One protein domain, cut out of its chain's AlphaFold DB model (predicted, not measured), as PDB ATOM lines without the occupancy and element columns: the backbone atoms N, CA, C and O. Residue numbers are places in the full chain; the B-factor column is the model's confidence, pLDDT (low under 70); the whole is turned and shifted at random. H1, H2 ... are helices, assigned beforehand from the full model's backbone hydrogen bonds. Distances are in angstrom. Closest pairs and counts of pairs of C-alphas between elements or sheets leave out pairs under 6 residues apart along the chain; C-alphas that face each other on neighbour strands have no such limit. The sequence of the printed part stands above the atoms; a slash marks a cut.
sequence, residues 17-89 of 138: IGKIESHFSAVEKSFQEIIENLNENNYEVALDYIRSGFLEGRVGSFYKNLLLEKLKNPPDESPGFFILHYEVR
ATOM      1  N   ILE A  17     -63.873  24.270 -39.827       77.31
ATOM      2  CA  ILE A  17     -64.031  24.560 -38.395       77.31
ATOM      3  C   ILE A  17     -63.436  23.428 -37.551       77.31
ATOM      4  O   ILE A  17     -62.600  23.699 -36.695       77.31
ATOM      5  N   GLY A  18     -63.750  22.163 -37.847       74.69
ATOM      6  CA  GLY A  18     -63.190  21.027 -37.102       74.69
ATOM      7  C   GLY A  18     -61.659  20.926 -37.195       74.69
ATOM      8  O   GLY A  18     -60.980  20.600 -36.217       74.69
ATOM      9  N   LYS A  19     -61.070  21.272 -38.347       78.94
ATOM     10  CA  LYS A  19     -59.605  21.356 -38.495       78.94
ATOM     11  C   LYS A  19     -59.014  22.492 -37.661       78.94
ATOM     12  O   LYS A  19     -57.981  22.297 -37.028       78.94
ATOM     13  N   ILE A  20     -59.678  23.644 -37.623       74.44
ATOM     14  CA  ILE A  20     -59.263  24.789 -36.809       74.44
ATOM     15  C   ILE A  20     -59.319  24.431 -35.315       74.44
ATOM     16  O   ILE A  20     -58.328  24.602 -34.607       74.44
ATOM     17  N   GLU A  21     -60.428  23.861 -34.842       72.19
ATOM     18  CA  GLU A  21     -60.613  23.458 -33.440       72.19
ATOM     19  C   GLU A  21     -59.582  22.421 -32.981       72.19
ATOM     20  O   GLU A  21     -59.028  22.525 -31.883       72.19
ATOM     21  N   SER A  22     -59.273  21.432 -33.827       76.75
ATOM     22  CA  SER A  22     -58.265  20.418 -33.495       76.75
ATOM     23  C   SER A  22     -56.850  20.998 -33.419       76.75
ATOM     24  O   SER A  22     -56.077  20.603 -32.544       76.75
ATOM     25  N   HIS A  23     -56.526  21.978 -34.269       76.69
ATOM     26  CA  HIS A  23     -55.255  22.690 -34.205       76.69
ATOM     27  C   HIS A  23     -55.126  23.494 -32.905       76.69
ATOM     28  O   HIS A  23     -54.123  23.363 -32.208       76.69
ATOM     29  N   PHE A  24     -56.164  24.245 -32.520       73.19
ATOM     30  CA  PHE A  24     -56.164  24.986 -31.255       73.19
ATOM     31  C   PHE A  24     -56.076  24.065 -30.037       73.19
ATOM     32  O   PHE A  24     -55.293  24.329 -29.130       73.19
ATOM     33  N   SER A  25     -56.778  22.929 -30.055       75.06
ATOM     34  CA  SER A  25     -56.692  21.930 -28.982       75.06
ATOM     35  C   SER A  25     -55.274  21.365 -28.811       75.06
ATOM     36  O   SER A  25     -54.852  21.059 -27.697       75.06
ATOM     37  N   ALA A  26     -54.529  21.191 -29.907       76.06
ATOM     38  CA  ALA A  26     -53.143  20.726 -29.851       76.06
ATOM     39  C   ALA A  26     -52.207  21.793 -29.261       76.06
ATOM     40  O   ALA A  26     -51.352  21.475 -28.433       76.06
ATOM     41  N   VAL A  27     -52.404  23.056 -29.648       76.31
ATOM     42  CA  VAL A  27     -51.653  24.202 -29.116       76.31
ATOM     43  C   VAL A  27     -51.913  24.379 -27.616       76.31
ATOM     44  O   VAL A  27     -50.965  24.510 -26.846       76.31
ATOM     45  N   GLU A  28     -53.171  24.293 -27.177       75.50
ATOM     46  CA  GLU A  28     -53.560  24.396 -25.764       75.50
ATOM     47  C   GLU A  28     -52.926  23.309 -24.890       75.50
ATOM     48  O   GLU A  28     -52.427  23.600 -23.801       75.50
ATOM     49  N   LYS A  29     -52.895  22.058 -25.373       79.19
ATOM     50  CA  LYS A  29     -52.226  20.952 -24.672       79.19
ATOM     51  C   LYS A  29     -50.727  21.190 -24.542       79.19
ATOM     52  O   LYS A  29     -50.182  21.047 -23.453       79.19
ATOM     53  N   SER A  30     -50.081  21.609 -25.631       82.88
ATOM     54  CA  SER A  30     -48.652  21.926 -25.615       82.88
ATOM     55  C   SER A  30     -48.339  23.066 -24.644       82.88
ATOM     56  O   SER A  30     -47.370  22.988 -23.890       82.88
ATOM     57  N   PHE A  31     -49.180  24.101 -24.603       83.75
ATOM     58  CA  PHE A  31     -48.983  25.218 -23.689       83.75
ATOM     59  C   PHE A  31     -49.192  24.825 -22.223       83.75
ATOM     60  O   PHE A  31     -48.418  25.229 -21.356       83.75
ATOM     61  N   GLN A  32     -50.192  23.990 -21.940       85.62
ATOM     62  CA  GLN A  32     -50.390  23.446 -20.601       85.62
ATOM     63  C   GLN A  32     -49.162  22.650 -20.130       85.62
ATOM     64  O   GLN A  32     -48.689  22.878 -19.019       85.62
ATOM     65  N   GLU A  33     -48.600  21.784 -20.979       87.44
ATOM     66  CA  GLU A  33     -47.381  21.024 -20.666       87.44
ATOM     67  C   GLU A  33     -46.179  21.938 -20.381       87.44
ATOM     68  O   GLU A  33     -45.391  21.657 -19.471       87.44
ATOM     69  N   ILE A  34     -46.051  23.051 -21.115       86.94
ATOM     70  CA  ILE A  34     -45.015  24.068 -20.876       86.94
ATOM     71  C   ILE A  34     -45.186  24.701 -19.492       86.94
ATOM     72  O   ILE A  34     -44.214  24.791 -18.746       86.94
ATOM     73  N   ILE A  35     -46.406  25.106 -19.123       85.81
ATOM     74  CA  ILE A  35     -46.676  25.703 -17.804       85.81
ATOM     75  C   ILE A  35     -46.433  24.687 -16.683       85.81
ATOM     76  O   ILE A  35     -45.901  25.023 -15.622       85.81
ATOM     77  N   GLU A  36     -46.824  23.432 -16.887       86.19
ATOM     78  CA  GLU A  36     -46.639  22.385 -15.887       86.19
ATOM     79  C   GLU A  36     -45.155  22.113 -15.606       86.19
ATOM     80  O   GLU A  36     -44.797  21.950 -14.432       86.19
ATOM     81  N   ASN A  37     -44.316  22.170 -16.646       85.94
ATOM     82  CA  ASN A  37     -42.873  21.909 -16.616       85.94
ATOM     83  C   ASN A  37     -42.023  23.184 -16.773       85.94
ATOM     84  O   ASN A  37     -40.936  23.146 -17.360       85.94
ATOM     85  N   LEU A  38     -42.525  24.322 -16.296       85.06
ATOM     86  CA  LEU A  38     -41.907  25.631 -16.496       85.06
ATOM     87  C   LEU A  38     -40.473  25.692 -15.917       85.06
ATOM     88  O   LEU A  38     -40.257  25.337 -14.759       85.06
ATOM     89  N   ASN A  39     -39.502  26.118 -16.730       84.06
ATOM     90  CA  ASN A  39     -38.078  26.230 -16.402       84.06
ATOM     91  C   ASN A  39     -37.359  27.235 -17.328       84.06
ATOM     92  O   ASN A  39     -37.932  27.698 -18.313       84.06
ATOM     93  N   GLU A  40     -36.079  27.517 -17.062       79.81
ATOM     94  CA  GLU A  40     -35.262  28.470 -17.839       79.81
ATOM     95  C   GLU A  40     -35.320  28.280 -19.362       79.81
ATOM     96  O   GLU A  40     -35.329  29.261 -20.103       79.81
ATOM     97  N   ASN A  41     -35.429  27.039 -19.845       83.94
ATOM     98  CA  ASN A  41     -35.429  26.751 -21.280       83.94
ATOM     99  C   ASN A  41     -36.765  27.062 -21.969       83.94
ATOM    100  O   ASN A  41     -36.811  27.097 -23.197       83.94
ATOM    101  N   ASN A  42     -37.859  27.236 -21.218       86.44
ATOM    102  CA  ASN A  42     -39.195  27.433 -21.786       86.44
ATOM    103  C   ASN A  42     -39.888  28.736 -21.351       86.44
ATOM    104  O   ASN A  42     -41.006  28.992 -21.800       86.44
ATOM    105  N   TYR A  43     -39.220  29.595 -20.570       85.50
ATOM    106  CA  TYR A  43     -39.752  30.917 -20.223       85.50
ATOM    107  C   TYR A  43     -40.050  31.777 -21.450       85.50
ATOM    108  O   TYR A  43     -41.116  32.383 -21.503       85.50
ATOM    109  N   GLU A  44     -39.167  31.793 -22.453       83.81
ATOM    110  CA  GLU A  44     -39.410  32.562 -23.684       83.81
ATOM    111  C   GLU A  44     -40.621  32.047 -24.460       83.81
ATOM    112  O   GLU A  44     -41.446  32.830 -24.914       83.81
ATOM    113  N   VAL A  45     -40.814  30.727 -24.519       86.06
ATOM    114  CA  VAL A  45     -41.998  30.151 -25.173       86.06
ATOM    115  C   VAL A  45     -43.274  30.577 -24.443       86.06
ATOM    116  O   VAL A  45     -44.277  30.915 -25.074       86.06
ATOM    117  N   ALA A  46     -43.239  30.611 -23.107       85.06
ATOM    118  CA  ALA A  46     -44.361  31.094 -22.315       85.06
ATOM    119  C   ALA A  46     -44.625  32.594 -22.521       85.06
ATOM    120  O   ALA A  46     -45.780  33.009 -22.637       85.06
ATOM    121  N   LEU A  47     -43.563  33.396 -22.612       85.06
ATOM    122  CA  LEU A  47     -43.628  34.827 -22.897       85.06
ATOM    123  C   LEU A  47     -44.215  35.115 -24.276       85.06
ATOM    124  O   LEU A  47     -45.117  35.945 -24.382       85.06
ATOM    125  N   ASP A  48     -43.754  34.423 -25.314       84.50
ATOM    126  CA  ASP A  48     -44.275  34.562 -26.674       84.50
ATOM    127  C   ASP A  48     -45.768  34.238 -26.726       84.50
ATOM    128  O   ASP A  48     -46.554  34.976 -27.329       84.50
ATOM    129  N   TYR A  49     -46.188  33.191 -26.014       83.12
ATOM    130  CA  TYR A  49     -47.598  32.840 -25.914       83.12
ATOM    131  C   TYR A  49     -48.422  33.936 -25.224       83.12
ATOM    132  O   TYR A  49     -49.492  34.297 -25.711       83.12
ATOM    133  N   ILE A  50     -47.918  34.536 -24.140       82.06
ATOM    134  CA  ILE A  50     -48.578  35.675 -23.481       82.06
ATOM    135  C   ILE A  50     -48.666  36.879 -24.431       82.06
ATOM    136  O   ILE A  50     -49.738  37.463 -24.597       82.06
ATOM    137  N   ARG A  51     -47.554  37.237 -25.081       82.12
ATOM    138  CA  ARG A  51     -47.430  38.417 -25.956       82.12
ATOM    139  C   ARG A  51     -48.257  38.316 -27.232       82.12
ATOM    140  O   ARG A  51     -48.669  39.342 -27.764       82.12
ATOM    141  N   SER A  52     -48.514  37.102 -27.710       81.19
ATOM    142  CA  SER A  52     -49.355  36.852 -28.883       81.19
ATOM    143  C   SER A  52     -50.825  37.262 -28.701       81.19
ATOM    144  O   SER A  52     -51.552  37.367 -29.686       81.19
ATOM    145  N   GLY A  53     -51.277  37.476 -27.457       73.06
ATOM    146  CA  GLY A  53     -52.676  37.775 -27.150       73.06
ATOM    147  C   GLY A  53     -53.585  36.542 -27.085       73.06
ATOM    148  O   GLY A  53     -54.777  36.686 -26.824       73.06
ATOM    149  N   PHE A  54     -53.058  35.316 -27.234       71.12
ATOM    150  CA  PHE A  54     -53.855  34.088 -27.059       71.12
ATOM    151  C   PHE A  54     -54.444  33.937 -25.649       71.12
ATOM    152  O   PHE A  54     -55.387  33.174 -25.447       71.12
ATOM    153  N   LEU A  55     -53.922  34.680 -24.669       67.88
ATOM    154  CA  LEU A  55     -54.392  34.673 -23.284       67.88
ATOM    155  C   LEU A  55     -55.467  35.723 -22.970       67.88
ATOM    156  O   LEU A  55     -55.640  36.114 -21.812       67.88
ATOM    157  N   GLU A  56     -56.242  36.140 -23.962       71.25
ATOM    158  CA  GLU A  56     -57.421  36.975 -23.746       71.25
ATOM    159  C   GLU A  56     -58.685  36.138 -23.448       71.25
ATOM    160  O   GLU A  56     -58.826  34.973 -23.826       71.25
ATOM    161  N   GLY A  57     -59.635  36.721 -22.711       76.50
ATOM    162  CA  GLY A  57     -60.907  36.068 -22.385       76.50
ATOM    163  C   GLY A  57     -60.830  34.984 -21.296       76.50
ATOM    164  O   GLY A  57     -59.958  34.988 -20.422       76.50
ATOM    165  N   ARG A  58     -61.816  34.072 -21.291       76.19
ATOM    166  CA  ARG A  58     -61.994  33.070 -20.217       76.19
ATOM    167  C   ARG A  58     -60.881  32.022 -20.188       76.19
ATOM    168  O   ARG A  58     -60.367  31.728 -19.113       76.19
ATOM    169  N   VAL A  59     -60.507  31.495 -21.352       75.69
ATOM    170  CA  VAL A  59     -59.425  30.505 -21.493       75.69
ATOM    171  C   VAL A  59     -58.086  31.131 -21.107       75.69
ATOM    172  O   VAL A  59     -57.342  30.580 -20.300       75.69
ATOM    173  N   GLY A  60     -57.834  32.354 -21.569       77.12
ATOM    174  CA  GLY A  60     -56.655  33.107 -21.176       77.12
ATOM    175  C   GLY A  60     -56.536  33.350 -19.674       77.12
ATOM    176  O   GLY A  60     -55.470  33.157 -19.092       77.12
ATOM    177  N   SER A  61     -57.650  33.677 -19.013       82.50
ATOM    178  CA  SER A  61     -57.689  33.837 -17.553       82.50
ATOM    179  C   SER A  61     -57.337  32.543 -16.809       82.50
ATOM    180  O   SER A  61     -56.649  32.597 -15.791       82.50
ATOM    181  N   PHE A  62     -57.772  31.382 -17.314       84.56
ATOM    182  CA  PHE A  62     -57.421  30.079 -16.740       84.56
ATOM    183  C   PHE A  62     -55.907  29.846 -16.774       84.56
ATOM    184  O   PHE A  62     -55.294  29.616 -15.731       84.56
ATOM    185  N   TYR A  63     -55.285  29.999 -17.942       83.06
ATOM    186  CA  TYR A  63     -53.842  29.808 -18.086       83.06
ATOM    187  C   TYR A  63     -53.019  30.862 -17.346       83.06
ATOM    188  O   TYR A  63     -51.983  30.542 -16.765       83.06
ATOM    189  N   LYS A  64     -53.496  32.109 -17.297       84.62
ATOM    190  CA  LYS A  64     -52.880  33.169 -16.496       84.62
ATOM    191  C   LYS A  64     -52.853  32.799 -15.013       84.62
ATOM    192  O   LYS A  64     -51.832  32.979 -14.358       84.62
ATOM    193  N   ASN A  65     -53.950  32.250 -14.491       87.06
ATOM    194  CA  ASN A  65     -54.010  31.775 -13.110       87.06
ATOM    195  C   ASN A  65     -53.076  30.582 -12.879       87.06
ATOM    196  O   ASN A  65     -52.361  30.571 -11.880       87.06
ATOM    197  N   LEU A  66     -53.023  29.630 -13.814       86.75
ATOM    198  CA  LEU A  66     -52.113  28.486 -13.735       86.75
ATOM    199  C   LEU A  66     -50.640  28.933 -13.691       86.75
ATOM    200  O   LEU A  66     -49.876  28.484 -12.836       86.75
ATOM    201  N   LEU A  67     -50.259  29.883 -14.552       87.38
ATOM    202  CA  LEU A  67     -48.942  30.527 -14.524       87.38
ATOM    203  C   LEU A  67     -48.688  31.211 -13.180       87.38
ATOM    204  O   LEU A  67     -47.647  30.989 -12.572       87.38
ATOM    205  N   LEU A  68     -49.636  32.006 -12.674       86.94
ATOM    206  CA  LEU A  68     -49.493  32.678 -11.378       86.94
ATOM    207  C   LEU A  68     -49.263  31.701 -10.223       86.94
ATOM    208  O   LEU A  68     -48.530  32.039  -9.297       86.94
ATOM    209  N   GLU A  69     -49.873  30.517 -10.250       85.75
ATOM    210  CA  GLU A  69     -49.625  29.488  -9.241       85.75
ATOM    211  C   GLU A  69     -48.209  28.927  -9.320       85.75
ATOM    212  O   GLU A  69     -47.552  28.812  -8.286       85.75
ATOM    213  N   LYS A  70     -47.710  28.656 -10.528       82.50
ATOM    214  CA  LYS A  70     -46.323  28.216 -10.734       82.50
ATOM    215  C   LYS A  70     -45.322  29.288 -10.309       82.50
ATOM    216  O   LYS A  70     -44.351  28.985  -9.627       82.50
ATOM    217  N   LEU A  71     -45.615  30.549 -10.609       80.12
ATOM    218  CA  LEU A  71     -44.761  31.692 -10.285       80.12
ATOM    219  C   LEU A  71     -44.724  32.033  -8.780       80.12
ATOM    220  O   LEU A  71     -43.878  32.822  -8.367       80.12
ATOM    221  N   LYS A  72     -45.602  31.463  -7.934       78.19
ATOM    222  CA  LYS A  72     -45.515  31.632  -6.465       78.19
ATOM    223  C   LYS A  72     -44.271  30.966  -5.876       78.19
ATOM    224  O   LYS A  72     -43.765  31.448  -4.867       78.19
ATOM    225  N   ASN A  73     -43.804  29.881  -6.494       71.19
ATOM    226  CA  ASN A  73     -42.619  29.143  -6.079       71.19
ATOM    227  C   ASN A  73     -41.583  29.247  -7.204       71.19
ATOM    228  O   ASN A  73     -41.643  28.442  -8.133       71.19
ATOM    229  N   PRO A  74     -40.683  30.245  -7.163       64.75
ATOM    230  CA  PRO A  74     -39.698  30.436  -8.219       64.75
ATOM    231  C   PRO A  74     -38.867  29.157  -8.408       64.75
ATOM    232  O   PRO A  74     -38.270  28.689  -7.434       64.75
ATOM    233  N   PRO A  75     -38.828  28.575  -9.623       64.44
ATOM    234  CA  PRO A  75     -37.945  27.452  -9.927       64.44
ATOM    235  C   PRO A  75     -36.472  27.872  -9.855       64.44
ATOM    236  O   PRO A  75     -35.615  27.063  -9.507       64.44
ATOM    237  N   ASP A  76     -36.200  29.143 -10.165       71.38
ATOM    238  CA  ASP A  76     -34.881  29.761 -10.225       71.38
ATOM    239  C   ASP A  76     -34.972  31.289 -10.007       71.38
ATOM    240  O   ASP A  76     -36.055  31.873  -9.948       71.38
ATOM    241  N   GLU A  77     -33.814  31.942  -9.864       74.62
ATOM    242  CA  GLU A  77     -33.691  33.408  -9.812       74.62
ATOM    243  C   GLU A  77     -33.234  33.999 -11.158       74.62
ATOM    244  O   GLU A  77     -32.525  35.012 -11.200       74.62
ATOM    245  N   SER A  78     -33.596  33.363 -12.274       81.25
ATOM    246  CA  SER A  78     -33.178  33.828 -13.594       81.25
ATOM    247  C   SER A  78     -33.884  35.136 -13.989       81.25
ATOM    248  O   SER A  78     -35.037  35.380 -13.615       81.25
ATOM    249  N   PRO A  79     -33.243  36.000 -14.802       81.12
ATOM    250  CA  PRO A  79     -33.901  37.180 -15.364       81.12
ATOM    251  C   PRO A  79     -35.186  36.838 -16.134       81.12
ATOM    252  O   PRO A  79     -36.184  37.543 -15.986       81.12
ATOM    253  N   GLY A  80     -35.184  35.734 -16.892       82.56
ATOM    254  CA  GLY A  80     -36.334  35.277 -17.677       82.56
ATOM    255  C   GLY A  80     -37.558  34.968 -16.814       82.56
ATOM    256  O   GLY A  80     -38.663  35.409 -17.136       82.56
ATOM    257  N   PHE A  81     -37.359  34.313 -15.665       84.31
ATOM    258  CA  PHE A  81     -38.432  34.062 -14.703       84.31
ATOM    259  C   PHE A  81     -39.087  35.364 -14.220       84.31
ATOM    260  O   PHE A  81     -40.312  35.481 -14.170       84.31
ATOM    261  N   PHE A  82     -38.285  36.376 -13.889       84.62
ATOM    262  CA  PHE A  82     -38.808  37.648 -13.391       84.62
ATOM    263  C   PHE A  82     -39.508  38.477 -14.466       84.62
ATOM    264  O   PHE A  82     -40.497  39.149 -14.163       84.62
ATOM    265  N   ILE A  83     -39.037  38.407 -15.713       87.00
ATOM    266  CA  ILE A  83     -39.719  39.013 -16.862       87.00
ATOM    267  C   ILE A  83     -41.080  38.343 -17.061       87.00
ATOM    268  O   ILE A  83     -42.086  39.040 -17.164       87.00
ATOM    269  N   LEU A  84     -41.138  37.009 -17.016       87.81
ATOM    270  CA  LEU A  84     -42.394  36.260 -17.076       87.81
ATOM    271  C   LEU A  84     -43.336  36.634 -15.926       87.81
ATOM    272  O   LEU A  84     -44.517  36.903 -16.149       87.81
ATOM    273  N   HIS A  85     -42.824  36.719 -14.699       87.94
ATOM    274  CA  HIS A  85     -43.620  37.117 -13.543       87.94
ATOM    275  C   HIS A  85     -44.202  38.528 -13.692       87.94
ATOM    276  O   HIS A  85     -45.376  38.752 -13.381       87.94
ATOM    277  N   TYR A  86     -43.402  39.462 -14.213       89.06
ATOM    278  CA  TYR A  86     -43.847  40.808 -14.547       89.06
ATOM    279  C   TYR A  86     -44.928  40.809 -15.637       89.06
ATOM    280  O   TYR A  86     -45.970  41.417 -15.426       89.06
ATOM    281  N   GLU A  87     -44.732  40.115 -16.757       86.88
ATOM    282  CA  GLU A  87     -45.685  40.094 -17.882       86.88
ATOM    283  C   GLU A  87     -47.040  39.506 -17.463       86.88
ATOM    284  O   GLU A  87     -48.104  39.988 -17.854       86.88
ATOM    285  N   VAL A  88     -47.024  38.509 -16.576       86.12
ATOM    286  CA  VAL A  88     -48.249  37.913 -16.043       86.12
ATOM    287  C   VAL A  88     -48.927  38.840 -15.022       86.12
ATOM    288  O   VAL A  88     -50.141  39.052 -15.096       86.12
ATOM    289  N   ARG A  89     -48.200  39.415 -14.054       85.19
ATOM    290  CA  ARG A  89     -48.815  40.249 -12.996       85.19
ATOM    291  C   ARG A  89     -49.077  41.697 -13.399       85.19
ATOM    292  O   ARG A  89     -49.970  42.319 -12.830       85.19
TER     293      ARG A  89
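AT A GLANCE: This is residues 17 to 89 of the 138 residues of an uncharacterized protein of Thermotoga sp. (strain RQ2) (UniProt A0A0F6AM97). The long helix H1 sticks out with residues 17 to 27 as an arm from a small body, in which its last residues, H2, H3 and H4 pack together. The printed part has 73 residues with four named helices, H1 to H4, and is all helix. It is compact, radius of gyration of the C-alphas 12.5 A, spanning 42 by 22 by 18 A.

IN THESE COORDINATES: H1, residues 17 to 36, runs 28.5 A from C-alpha 17 at (-64.031, 24.560, -38.395). H2 is residues 43 to 51, 12.2 A; H3 57 to 70, 20.3 A; H4 79 to 89, 15.4 A, ending at C-alpha 89 (-48.815, 40.249, -12.996).

HOW THE PARTS SIT: H1 touches H3 with residues 32 to 36 alone, at a shallow tilt of 18 degrees, the same way; closest C-alphas Ile 35 and Leu 67, 6.3 A. H1 and H2, a hairpin, only just touch, with 3 pairs of C-alphas within 8 A, the closest Ile 34 and Ala 46, 7.2 A. H4 touches H2, closest C-alphas Gly 80 and Tyr 43, 6.1 A. H3 and H4 form a hairpin, closest C-alphas Lys 64 and Val 88, 6.6 A. H1 and H4 are apart. In H1, H2, H3 and H4 every O i to N i+4 pair is within hydrogen-bond range.

THE WHOLE: The C-alphas farthest apart, Ile 17 and Glu 77, are 42.6 A apart. The printed part has no cut and no long link. pLDDT is under 70 at residues 55 and 74 to 75.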